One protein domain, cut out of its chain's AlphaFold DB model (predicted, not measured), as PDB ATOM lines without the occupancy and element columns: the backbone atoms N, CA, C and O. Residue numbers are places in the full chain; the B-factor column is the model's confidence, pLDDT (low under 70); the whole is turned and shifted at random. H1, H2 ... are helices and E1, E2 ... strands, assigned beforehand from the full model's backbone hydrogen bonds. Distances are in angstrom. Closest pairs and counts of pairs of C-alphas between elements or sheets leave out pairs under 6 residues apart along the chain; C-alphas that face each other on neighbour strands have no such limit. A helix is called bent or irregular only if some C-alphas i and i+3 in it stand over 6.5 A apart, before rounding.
ATOM      1  N   VAL A  17       4.709  -6.043 -44.310       74.12
ATOM      2  CA  VAL A  17       3.258  -5.844 -44.169       74.12
ATOM      3  C   VAL A  17       2.905  -4.705 -43.209       74.12
ATOM      4  O   VAL A  17       1.850  -4.091 -43.329       74.12
ATOM      5  N   CYS A  18       3.814  -4.363 -42.294       72.19
ATOM      6  CA  CYS A  18       3.627  -3.248 -41.380       72.19
ATOM      7  C   CYS A  18       3.983  -1.887 -42.013       72.19
ATOM      8  O   CYS A  18       3.855  -0.883 -41.317       72.19
ATOM      9  N   LYS A  19       4.436  -1.836 -43.283       59.34
ATOM     10  CA  LYS A  19       4.644  -0.639 -44.139       59.34
ATOM     11  C   LYS A  19       5.154   0.630 -43.430       59.34
ATOM     12  O   LYS A  19       4.757   1.740 -43.766       59.34
ATOM     13  N   GLY A  20       6.038   0.490 -42.443       53.94
ATOM     14  CA  GLY A  20       6.553   1.639 -41.694       53.94
ATOM     15  C   GLY A  20       5.497   2.397 -40.879       53.94
ATOM     16  O   GLY A  20       5.656   3.596 -40.672       53.94
ATOM     17  N   GLY A  21       4.442   1.722 -40.406       54.59
ATOM     18  CA  GLY A  21       3.494   2.295 -39.452       54.59
ATOM     19  C   GLY A  21       4.239   2.954 -38.294       54.59
ATOM     20  O   GLY A  21       5.251   2.413 -37.839       54.59
ATOM     21  N   VAL A  22       3.765   4.132 -37.873       56.09
ATOM     22  CA  VAL A  22       4.434   5.014 -36.904       56.09
ATOM     23  C   VAL A  22       4.764   4.214 -35.647       56.09
ATOM     24  O   VAL A  22       3.904   3.912 -34.821       56.09
ATOM     25  N   ALA A  23       6.011   3.764 -35.559       57.53
ATOM     26  CA  ALA A  23       6.422   2.831 -34.535       57.53
ATOM     27  C   ALA A  23       6.561   3.604 -33.223       57.53
ATOM     28  O   ALA A  23       7.503   4.373 -33.059       57.53
ATOM     29  N   SER A  24       5.667   3.363 -32.264       65.88
ATOM     30  CA  SER A  24       5.825   3.849 -30.882       65.88
ATOM     31  C   SER A  24       7.047   3.235 -30.178       65.88
ATOM     32  O   SER A  24       7.441   3.676 -29.103       65.88
ATOM     33  N   GLY A  25       7.677   2.229 -30.793       79.25
ATOM     34  CA  GLY A  25       8.933   1.644 -30.353       79.25
ATOM     35  C   GLY A  25       9.479   0.614 -31.340       79.25
ATOM     36  O   GLY A  25       8.776   0.133 -32.232       79.25
ATOM     37  N   TRP A  26      10.744   0.251 -31.148       86.44
ATOM     38  CA  TRP A  26      11.468  -0.720 -31.969       86.44
ATOM     39  C   TRP A  26      11.887  -1.924 -31.125       86.44
ATOM     40  O   TRP A  26      12.184  -1.796 -29.932       86.44
ATOM     41  N   ARG A  27      11.916  -3.108 -31.736       89.25
ATOM     42  CA  ARG A  27      12.377  -4.353 -31.114       89.25
ATOM     43  C   ARG A  27      13.342  -5.057 -32.054       89.25
ATOM     44  O   ARG A  27      13.039  -5.245 -33.227       89.25
ATOM     45  N   LYS A  28      14.512  -5.422 -31.534       90.69
ATOM     46  CA  LYS A  28      15.525  -6.158 -32.292       90.69
ATOM     47  C   LYS A  28      15.080  -7.609 -32.475       90.69
ATOM     48  O   LYS A  28      14.587  -8.219 -31.525       90.69
ATOM     49  N   ILE A  29      15.281  -8.166 -33.663       89.75
ATOM     50  CA  ILE A  29      15.052  -9.585 -33.935       89.75
ATOM     51  C   ILE A  29      16.195 -10.378 -33.304       89.75
ATOM     52  O   ILE A  29      17.329 -10.355 -33.782       89.75
ATOM     53  N   THR A  30      15.902 -11.066 -32.204       93.06
ATOM     54  CA  THR A  30      16.842 -11.946 -31.498       93.06
ATOM     55  C   THR A  30      16.453 -13.412 -31.679       93.06
ATOM     56  O   THR A  30      15.366 -13.715 -32.163       93.06
ATOM     57  N   GLY A  31      17.310 -14.343 -31.243       91.31
ATOM     58  CA  GLY A  31      16.953 -15.769 -31.228       91.31
ATOM     59  C   GLY A  31      15.664 -16.041 -30.440       91.31
ATOM     60  O   GLY A  31      14.796 -16.751 -30.924       91.31
ATOM     61  N   HIS A  32      15.479 -15.370 -29.297       93.00
ATOM     62  CA  HIS A  32      14.253 -15.472 -28.500       93.00
ATOM     63  C   HIS A  32      12.998 -15.038 -29.275       93.00
ATOM     64  O   HIS A  32      11.946 -15.660 -29.152       93.00
ATOM     65  N   VAL A  33      13.101 -13.983 -30.089       91.12
ATOM     66  CA  VAL A  33      11.997 -13.530 -30.952       91.12
ATOM     67  C   VAL A  33      11.615 -14.605 -31.963       91.12
ATOM     68  O   VAL A  33      10.428 -14.876 -32.121       91.12
ATOM     69  N   LEU A  34      12.604 -15.239 -32.597       91.56
ATOM     70  CA  LEU A  34      12.372 -16.306 -33.569       91.56
ATOM     71  C   LEU A  34      11.739 -17.537 -32.909       91.56
ATOM     72  O   LEU A  34      10.707 -18.001 -33.380       91.56
ATOM     73  N   SER A  35      12.267 -17.991 -31.769       93.06
ATOM     74  CA  SER A  35      11.705 -19.135 -31.037       93.06
ATOM     75  C   SER A  35      10.264 -18.890 -30.579       93.06
ATOM     76  O   SER A  35       9.427 -19.788 -30.627       93.06
ATOM     77  N   LYS A  36       9.935 -17.663 -30.152       94.31
ATOM     78  CA  LYS A  36       8.556 -17.305 -29.790       94.31
ATOM     79  C   LYS A  36       7.636 -17.216 -31.004       94.31
ATOM     80  O   LYS A  36       6.501 -17.675 -30.925       94.31
ATOM     81  N   ALA A  37       8.103 -16.648 -32.112       90.38
ATOM     82  CA  ALA A  37       7.334 -16.601 -33.352       90.38
ATOM     83  C   ALA A  37       7.036 -18.015 -33.883       90.38
ATOM     84  O   ALA A  37       5.934 -18.282 -34.358       90.38
ATOM     85  N   GLU A  38       7.987 -18.941 -33.747       90.88
ATOM     86  CA  GLU A  38       7.802 -20.355 -34.081       90.88
ATOM     87  C   GLU A  38       6.738 -21.008 -33.197       90.88
ATOM     88  O   GLU A  38       5.765 -21.564 -33.710       90.88
ATOM     89  N   ALA A  39       6.854 -20.849 -31.873       93.19
ATOM     90  CA  ALA A  39       5.869 -21.357 -30.919       93.19
ATOM     91  C   ALA A  39       4.452 -20.811 -31.188       93.19
ATOM     92  O   ALA A  39       3.467 -21.537 -31.064       93.19
ATOM     93  N   ASN A  40       4.351 -19.550 -31.621       92.75
ATOM     94  CA  ASN A  40       3.085 -18.900 -31.960       92.75
ATOM     95  C   ASN A  40       2.583 -19.204 -33.384       92.75
ATOM     96  O   ASN A  40       1.499 -18.741 -33.748       92.75
ATOM     97  N   ARG A  41       3.342 -19.961 -34.192       89.44
ATOM     98  CA  ARG A  41       3.077 -20.230 -35.622       89.44
ATOM     99  C   ARG A  41       2.959 -18.968 -36.481       89.44
ATOM    100  O   ARG A  41       2.225 -18.937 -37.463       89.44
ATOM    101  N   THR A  42       3.667 -17.918 -36.093       89.19
ATOM    102  CA  THR A  42       3.744 -16.644 -36.817       89.19
ATOM    103  C   THR A  42       5.088 -16.463 -37.517       89.19
ATOM    104  O   THR A  42       5.245 -15.478 -38.239       89.19
ATOM    105  N   LEU A  43       6.042 -17.392 -37.321       86.44
ATOM    106  CA  LEU A  43       7.377 -17.385 -37.929       86.44
ATOM    107  C   LEU A  43       7.283 -17.279 -39.455       86.44
ATOM    108  O   LEU A  43       6.575 -18.054 -40.090       86.44
ATOM    109  N   ALA A  44       8.010 -16.334 -40.048       78.56
ATOM    110  CA  ALA A  44       8.111 -16.202 -41.495       78.56
ATOM    111  C   ALA A  44       9.562 -15.952 -41.911       78.56
ATOM    112  O   ALA A  44      10.321 -15.276 -41.216       78.56
ATOM    113  N   TRP A  45       9.931 -16.493 -43.072       72.44
ATOM    114  CA  TRP A  45      11.314 -16.539 -43.552       72.44
ATOM    115  C   TRP A  45      11.976 -15.154 -43.659       72.44
ATOM    116  O   TRP A  45      13.120 -14.981 -43.252       72.44
ATOM    117  N   TYR A  46      11.231 -14.128 -44.084       68.19
ATOM    118  CA  TYR A  46      11.773 -12.785 -44.326       68.19
ATOM    119  C   TYR A  46      12.293 -12.054 -43.076       68.19
ATOM    120  O   TYR A  46      12.965 -11.037 -43.223       68.19
ATOM    121  N   TYR A  47      12.020 -12.539 -41.859       76.88
ATOM    122  CA  TYR A  47      12.687 -12.038 -40.650       76.88
ATOM    123  C   TYR A  47      13.542 -13.083 -39.923       76.88
ATOM    124  O   TYR A  47      14.226 -12.724 -38.964       76.88
ATOM    125  N   VAL A  48      13.570 -14.336 -40.388       76.88
ATOM    126  CA  VAL A  48      14.574 -15.328 -39.960       76.88
ATOM    127  C   VAL A  48      15.959 -14.878 -40.429       76.88
ATOM    128  O   VAL A  48      16.877 -14.766 -39.615       76.88
ATOM    129  N   ASP A  49      16.067 -14.486 -41.699       76.88
ATOM    130  CA  ASP A  49      17.332 -14.083 -42.334       76.88
ATOM    131  C   ASP A  49      17.787 -12.669 -41.953       76.88
ATOM    132  O   ASP A  49      18.883 -12.232 -42.288       76.88
ATOM    133  N   ARG A  50      16.950 -11.950 -41.202       79.94
ATOM    134  CA  ARG A  50      17.187 -10.569 -40.769       79.94
ATOM    135  C   ARG A  50      17.392 -10.463 -39.263       79.94
ATOM    136  O   ARG A  50      17.086  -9.453 -38.624       79.94
ATOM    137  N   LYS A  51      17.910 -11.536 -38.662       83.81
ATOM    138  CA  LYS A  51      18.333 -11.552 -37.260       83.81
ATOM    139  C   LYS A  51      19.323 -10.411 -37.019       83.81
ATOM    140  O   LYS A  51      20.326 -10.279 -37.705       83.81
ATOM    141  N   GLY A  52      19.050  -9.593 -36.008       83.44
ATOM    142  CA  GLY A  52      19.827  -8.390 -35.716       83.44
ATOM    143  C   GLY A  52      19.210  -7.088 -36.232       83.44
ATOM    144  O   GLY A  52      19.541  -6.035 -35.684       83.44
ATOM    145  N   GLU A  53      18.271  -7.148 -37.178       87.81
ATOM    146  CA  GLU A  53      17.480  -5.990 -37.607       87.81
ATOM    147  C   GLU A  53      16.352  -5.663 -36.615       87.81
ATOM    148  O   GLU A  53      16.161  -6.335 -35.596       87.81
ATOM    149  N   TYR A  54      15.603  -4.593 -36.893       87.12
ATOM    150  CA  TYR A  54      14.545  -4.086 -36.025       87.12
ATOM    151  C   TYR A  54      13.163  -4.229 -36.673       87.12
ATOM    152  O   TYR A  54      12.935  -3.823 -37.811       87.12
ATOM    153  N   MET A  55      12.206  -4.737 -35.900       88.00
ATOM    154  CA  MET A  55      10.778  -4.667 -36.205       88.00
ATOM    155  C   MET A  55      10.103  -3.597 -35.344       88.00
ATOM    156  O   MET A  55      10.579  -3.270 -34.250       88.00
ATOM    157  N   CYS A  56       8.995  -3.032 -35.819       88.50
ATOM    158  CA  CYS A  56       8.216  -2.107 -35.008       88.50
ATOM    159  C   CYS A  56       7.466  -2.857 -33.900       88.50
ATOM    160  O   CYS A  56       7.168  -4.052 -34.009       88.50
ATOM    161  N   LEU A  57       7.159  -2.136 -32.821       87.00
ATOM    162  CA  LEU A  57       6.504  -2.689 -31.639       87.00
ATOM    163  C   LEU A  57       5.161  -3.354 -31.970       87.00
ATOM    164  O   LEU A  57       4.845  -4.395 -31.402       87.00
ATOM    165  N   SER A  58       4.406  -2.815 -32.927       87.12
ATOM    166  CA  SER A  58       3.128  -3.388 -33.356       87.12
ATOM    167  C   SER A  58       3.290  -4.783 -33.966       87.12
ATOM    168  O   SER A  58       2.559  -5.694 -33.579       87.12
ATOM    169  N   CYS A  59       4.273  -4.995 -34.856       87.56
ATOM    170  CA  CYS A  59       4.511  -6.339 -35.395       87.56
ATOM    171  C   CYS A  59       5.104  -7.258 -34.324       87.56
ATOM    172  O   CYS A  59       4.718  -8.416 -34.263       87.56
ATOM    173  N   TYR A  60       5.980  -6.756 -33.443       90.50
ATOM    174  CA  TYR A  60       6.475  -7.554 -32.316       90.50
ATOM    175  C   TYR A  60       5.318  -8.069 -31.456       90.50
ATOM    176  O   TYR A  60       5.241  -9.264 -31.181       90.50
ATOM    177  N   ASN A  61       4.375  -7.203 -31.089       90.62
ATOM    178  CA  ASN A  61       3.213  -7.607 -30.307       90.62
ATOM    179  C   ASN A  61       2.339  -8.602 -31.079       90.62
ATOM    180  O   ASN A  61       1.931  -9.611 -30.517       90.62
ATOM    181  N   GLY A  62       2.101  -8.374 -32.372       89.19
ATOM    182  CA  GLY A  62       1.329  -9.297 -33.205       89.19
ATOM    183  C   GLY A  62       1.980 -10.674 -33.377       89.19
ATOM    184  O   GLY A  62       1.283 -11.682 -33.340       89.19
ATOM    185  N   ILE A  63       3.302 -10.730 -33.531       89.25
ATOM    186  CA  ILE A  63       4.058 -11.951 -33.846       89.25
ATOM    187  C   ILE A  63       4.436 -12.714 -32.569       89.25
ATOM    188  O   ILE A  63       4.190 -13.915 -32.463       89.25
ATOM    189  N   VAL A  64       5.029 -12.019 -31.598       91.88
ATOM    190  CA  VAL A  64       5.700 -12.608 -30.426       91.88
ATOM    191  C   VAL A  64       4.793 -12.664 -29.203       91.88
ATOM    192  O   VAL A  64       4.832 -13.651 -28.473       91.88
ATOM    193  N   VAL A  65       4.006 -11.615 -28.956       91.44
ATOM    194  CA  VAL A  65       3.227 -11.495 -27.710       91.44
ATOM    195  C   VAL A  65       1.850 -12.130 -27.862       91.44
ATOM    196  O   VAL A  65       1.489 -13.006 -27.086       91.44
ATOM    197  N   ASN A  66       1.105 -11.717 -28.885       91.19
ATOM    198  CA  ASN A  66      -0.298 -12.082 -29.059       91.19
ATOM    199  C   ASN A  66      -0.491 -13.290 -29.983       91.19
ATOM    200  O   ASN A  66      -1.535 -13.929 -29.924       91.19
ATOM    201  N   GLY A  67       0.468 -13.573 -30.874       85.88
ATOM    202  CA  GLY A  67       0.309 -14.614 -31.893       85.88
ATOM    203  C   GLY A  67      -0.949 -14.390 -32.739       85.88
ATOM    204  O   GLY A  67      -1.808 -15.263 -32.821       85.88
ATOM    205  N   SER A  68      -1.097 -13.194 -33.308       88.50
ATOM    206  CA  SER A  68      -2.296 -12.783 -34.041       88.50
ATOM    207  C   SER A  68      -2.544 -13.662 -35.268       88.50
ATOM    208  O   SER A  68      -1.623 -13.965 -36.031       88.50
ATOM    209  N   ASP A  69      -3.812 -14.008 -35.497       84.06
ATOM    210  CA  ASP A  69      -4.225 -14.841 -36.628       84.06
ATOM    211  C   ASP A  69      -3.919 -14.205 -37.985       84.06
ATOM    212  O   ASP A  69      -3.672 -14.923 -38.946       84.06
ATOM    213  N   PHE A  70      -3.828 -12.874 -38.058       84.62
ATOM    214  CA  PHE A  70      -3.341 -12.183 -39.251       84.62
ATOM    215  C   PHE A  70      -1.939 -12.665 -39.651       84.62
ATOM    216  O   PHE A  70      -1.719 -13.054 -40.796       84.62
ATOM    217  N   PHE A  71      -1.002 -12.704 -38.698       84.44
ATOM    218  CA  PHE A  71       0.370 -13.142 -38.963       84.44
ATOM    219  C   PHE A  71       0.466 -14.657 -39.163       84.44
ATOM    220  O   PHE A  71       1.268 -15.096 -39.982       84.44
ATOM    221  N   LYS A  72      -0.377 -15.458 -38.496       85.81
ATOM    222  CA  LYS A  72      -0.455 -16.907 -38.756       85.81
ATOM    223  C   LYS A  72      -0.951 -17.201 -40.170       85.81
ATOM    224  O   LYS A  72      -0.362 -18.015 -40.874       85.81
ATOM    225  N   ASN A  73      -2.019 -16.526 -40.597       82.38
ATOM    226  CA  ASN A  73      -2.563 -16.666 -41.944       82.38
ATOM    227  C   ASN A  73      -1.546 -16.217 -42.986       82.38
ATOM    228  O   ASN A  73      -1.361 -16.920 -43.971       82.38
ATOM    229  N   LEU A  74      -0.821 -15.127 -42.723       79.25
ATOM    230  CA  LEU A  74       0.272 -14.687 -43.580       79.25
ATOM    231  C   LEU A  74       1.341 -15.786 -43.709       79.25
ATOM    232  O   LEU A  74       1.685 -16.168 -44.823       79.25
ATOM    233  N   THR A  75       1.815 -16.363 -42.598       78.75
ATOM    234  CA  THR A  75       2.751 -17.503 -42.621       78.75
ATOM    235  C   THR A  75       2.205 -18.680 -43.434       78.75
ATOM    236  O   THR A  75       2.919 -19.233 -44.268       78.75
ATOM    237  N   LEU A  76       0.930 -19.035 -43.259       76.94
ATOM    238  CA  LEU A  76       0.283 -20.116 -44.006       76.94
ATOM    239  C   LEU A  76       0.147 -19.813 -45.501       76.94
ATOM    240  O   LEU A  76       0.336 -20.709 -46.319       76.94
ATOM    241  N   GLU A  77      -0.189 -18.582 -45.882       73.69
ATOM    242  CA  GLU A  77      -0.245 -18.147 -47.280       73.69
ATOM    243  C   GLU A  77       1.130 -18.219 -47.935       73.69
ATOM    244  O   GLU A  77       1.248 -18.724 -49.051       73.69
ATOM    245  N   TRP A  78       2.180 -17.821 -47.218       68.25
ATOM    246  CA  TRP A  78       3.559 -17.972 -47.672       68.25
ATOM    247  C   TRP A  78       3.960 -19.437 -47.819       68.25
ATOM    248  O   TRP A  78       4.467 -19.831 -48.868       68.25
ATOM    249  N   GLU A  79       3.681 -20.277 -46.823       65.88
ATOM    250  CA  GLU A  79       3.925 -21.714 -46.929       65.88
ATOM    251  C   GLU A  79       3.146 -22.347 -48.082       65.88
ATOM    252  O   GLU A  79       3.672 -23.219 -48.767       65.88
ATOM    253  N   ARG A  80       1.900 -21.924 -48.320       66.00
ATOM    254  CA  ARG A  80       1.088 -22.383 -49.454       66.00
ATOM    255  C   ARG A  80       1.638 -21.880 -50.779       66.00
ATOM    256  O   ARG A  80       1.626 -22.649 -51.730       66.00
ATOM    257  N   GLY A  81       2.151 -20.653 -50.852       58.97
ATOM    258  CA  GLY A  81       2.853 -20.123 -52.021       58.97
ATOM    259  C   GLY A  81       4.124 -20.918 -52.331       58.97
ATOM    260  O   GLY A  81       4.333 -21.329 -53.470       58.97
ATOM    261  N   LEU A  82       4.916 -21.237 -51.304       53.56
ATOM    262  CA  LEU A  82       6.096 -22.100 -51.415       53.56
ATOM    263  C   LEU A  82       5.724 -23.547 -51.780       53.56
ATOM    264  O   LEU A  82       6.384 -24.159 -52.613       53.56
ATOM    265  N   LYS A  83       4.647 -24.100 -51.208       48.94
ATOM    266  CA  LYS A  83       4.161 -25.462 -51.492       48.94
ATOM    267  C   LYS A  83       3.497 -25.572 -52.870       48.94
ATOM    268  O   LYS A  83       3.691 -26.589 -53.522       48.94
ATOM    269  N   LYS A  84       2.788 -24.544 -53.356       46.50
ATOM    270  CA  LYS A  84       2.295 -24.470 -54.747       46.50
ATOM    271  C   LYS A  84       3.456 -24.442 -55.739       46.50
ATOM    272  O   LYS A  84       3.410 -25.187 -56.705       46.50
ATOM    273  N   ARG A  85       4.524 -23.685 -55.453       47.53
ATOM    274  CA  ARG A  85       5.764 -23.703 -56.255       47.53
ATOM    275  C   ARG A  85       6.507 -25.045 -56.231       47.53
ATOM    276  O   ARG A  85       7.301 -25.292 -57.120       47.53
ATOM    277  N   ARG A  86       6.263 -25.904 -55.234       49.50
ATOM    278  CA  ARG A  86       6.886 -27.236 -55.111       49.50
ATOM    279  C   ARG A  86       6.062 -28.383 -55.708       49.50
ATOM    280  O   ARG A  86       6.571 -29.500 -55.740       49.50
ATOM    281  N   LYS A  87       4.791 -28.171 -56.087       47.53
ATOM    282  CA  LYS A  87       3.847 -29.274 -56.387       47.53
ATOM    283  C   LYS A  87       3.340 -29.358 -57.836       47.53
ATOM    284  O   LYS A  87       2.551 -30.249 -58.125       47.53
TER     285      LYS A  87
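Overview. This is residues 17 to 87 of the 155 residues of an uncharacterized protein of Gigaspora rosea (UniProt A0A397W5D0). A small body of short elements has one long helix, H4, leading out of it, and the last part of that helix, with residues 80 to 87 standing free, sticks out as an arm. In the body, the short strand pair E1 and E2 lies at the end away from the arm; H3 comes near E1 with Leu 57 and meets H1 with Val 64, while the short H2 is near H1. The printed part has 71 residues with four named helices and two named strands, in the order E1 H1 H2 E2 H3 H4; the sheet, in the order E1 - E2, is antiparallel, and the class is mostly helix. The whole is compact, with a radius of gyration of the C-alphas of 12.2 A, yet elongated, spanning 41 by 22 by 19 A.

Arrangement. E1, residues 26 to 28, and E2, residues 54 to 56, are antiparallel neighbours, with 144 degrees between their directions. The C-alphas of Trp 26 and Cys 56, which face each other, are 4.7 A apart. Across the pair, N 27 and O 55 are within hydrogen-bond range at 2.9 A, and N 55 and O 27 at 2.8 A. H3, residues 57 to 65, follows E2 with no residue between; its closest C-alpha to E1 is that of Leu 57, 5.4 A from that of Trp 26. H1, residues 31 to 39, touches H3 at a steep tilt of 61 degrees, the same way; the closest C-alphas, of Ala 37 and Val 64, are 5.2 A apart. H2, residues 45 to 48, is close to H1 but not clearly touching, the closest C-alphas, of Leu 34 and Val 48, being 6.8 A apart. H4, residues 69 to 86, is close to H3 but not clearly touching, about perpendicular at 77 degrees; their closest C-alphas, of Ile 63 and Phe 71, are 6.4 A apart. H4 is apart from E1, E2, H1 and H2. In H1, H3 and H4 every O i to N i+4 pair is within hydrogen-bond range; H2 is too short for such a pair, and its one O i to N i+3 pair is within range.

Along the chain. E1 begins at C-alpha 26, (11.468, -0.720, -31.969). H4 is 24.9 A long, from C-alpha 69 at (-4.225, -14.841, -36.628) to C-alpha 86 at (6.886, -27.236, -55.111). H1 is 12.4 A long and H3 10.2 A; E1 measures 6.8 A, E2 6.7 A and H2 5.0 A. H3 is neither bent nor irregular, but only just: C-alphas 62 and 65 are 6.2 A apart.

Size, cuts and confidence. The two C-alphas farthest apart, of Ser 24 and Lys 87, are 41.9 A apart. Without residues 80 to 87 the body spans 28 by 22 by 18 A. The printed part has no cut, and the five links between named elements are tight. The mean pLDDT of the printed part is 79.0; it is under 70 at residues 19 to 24, 46 and 78 to 87.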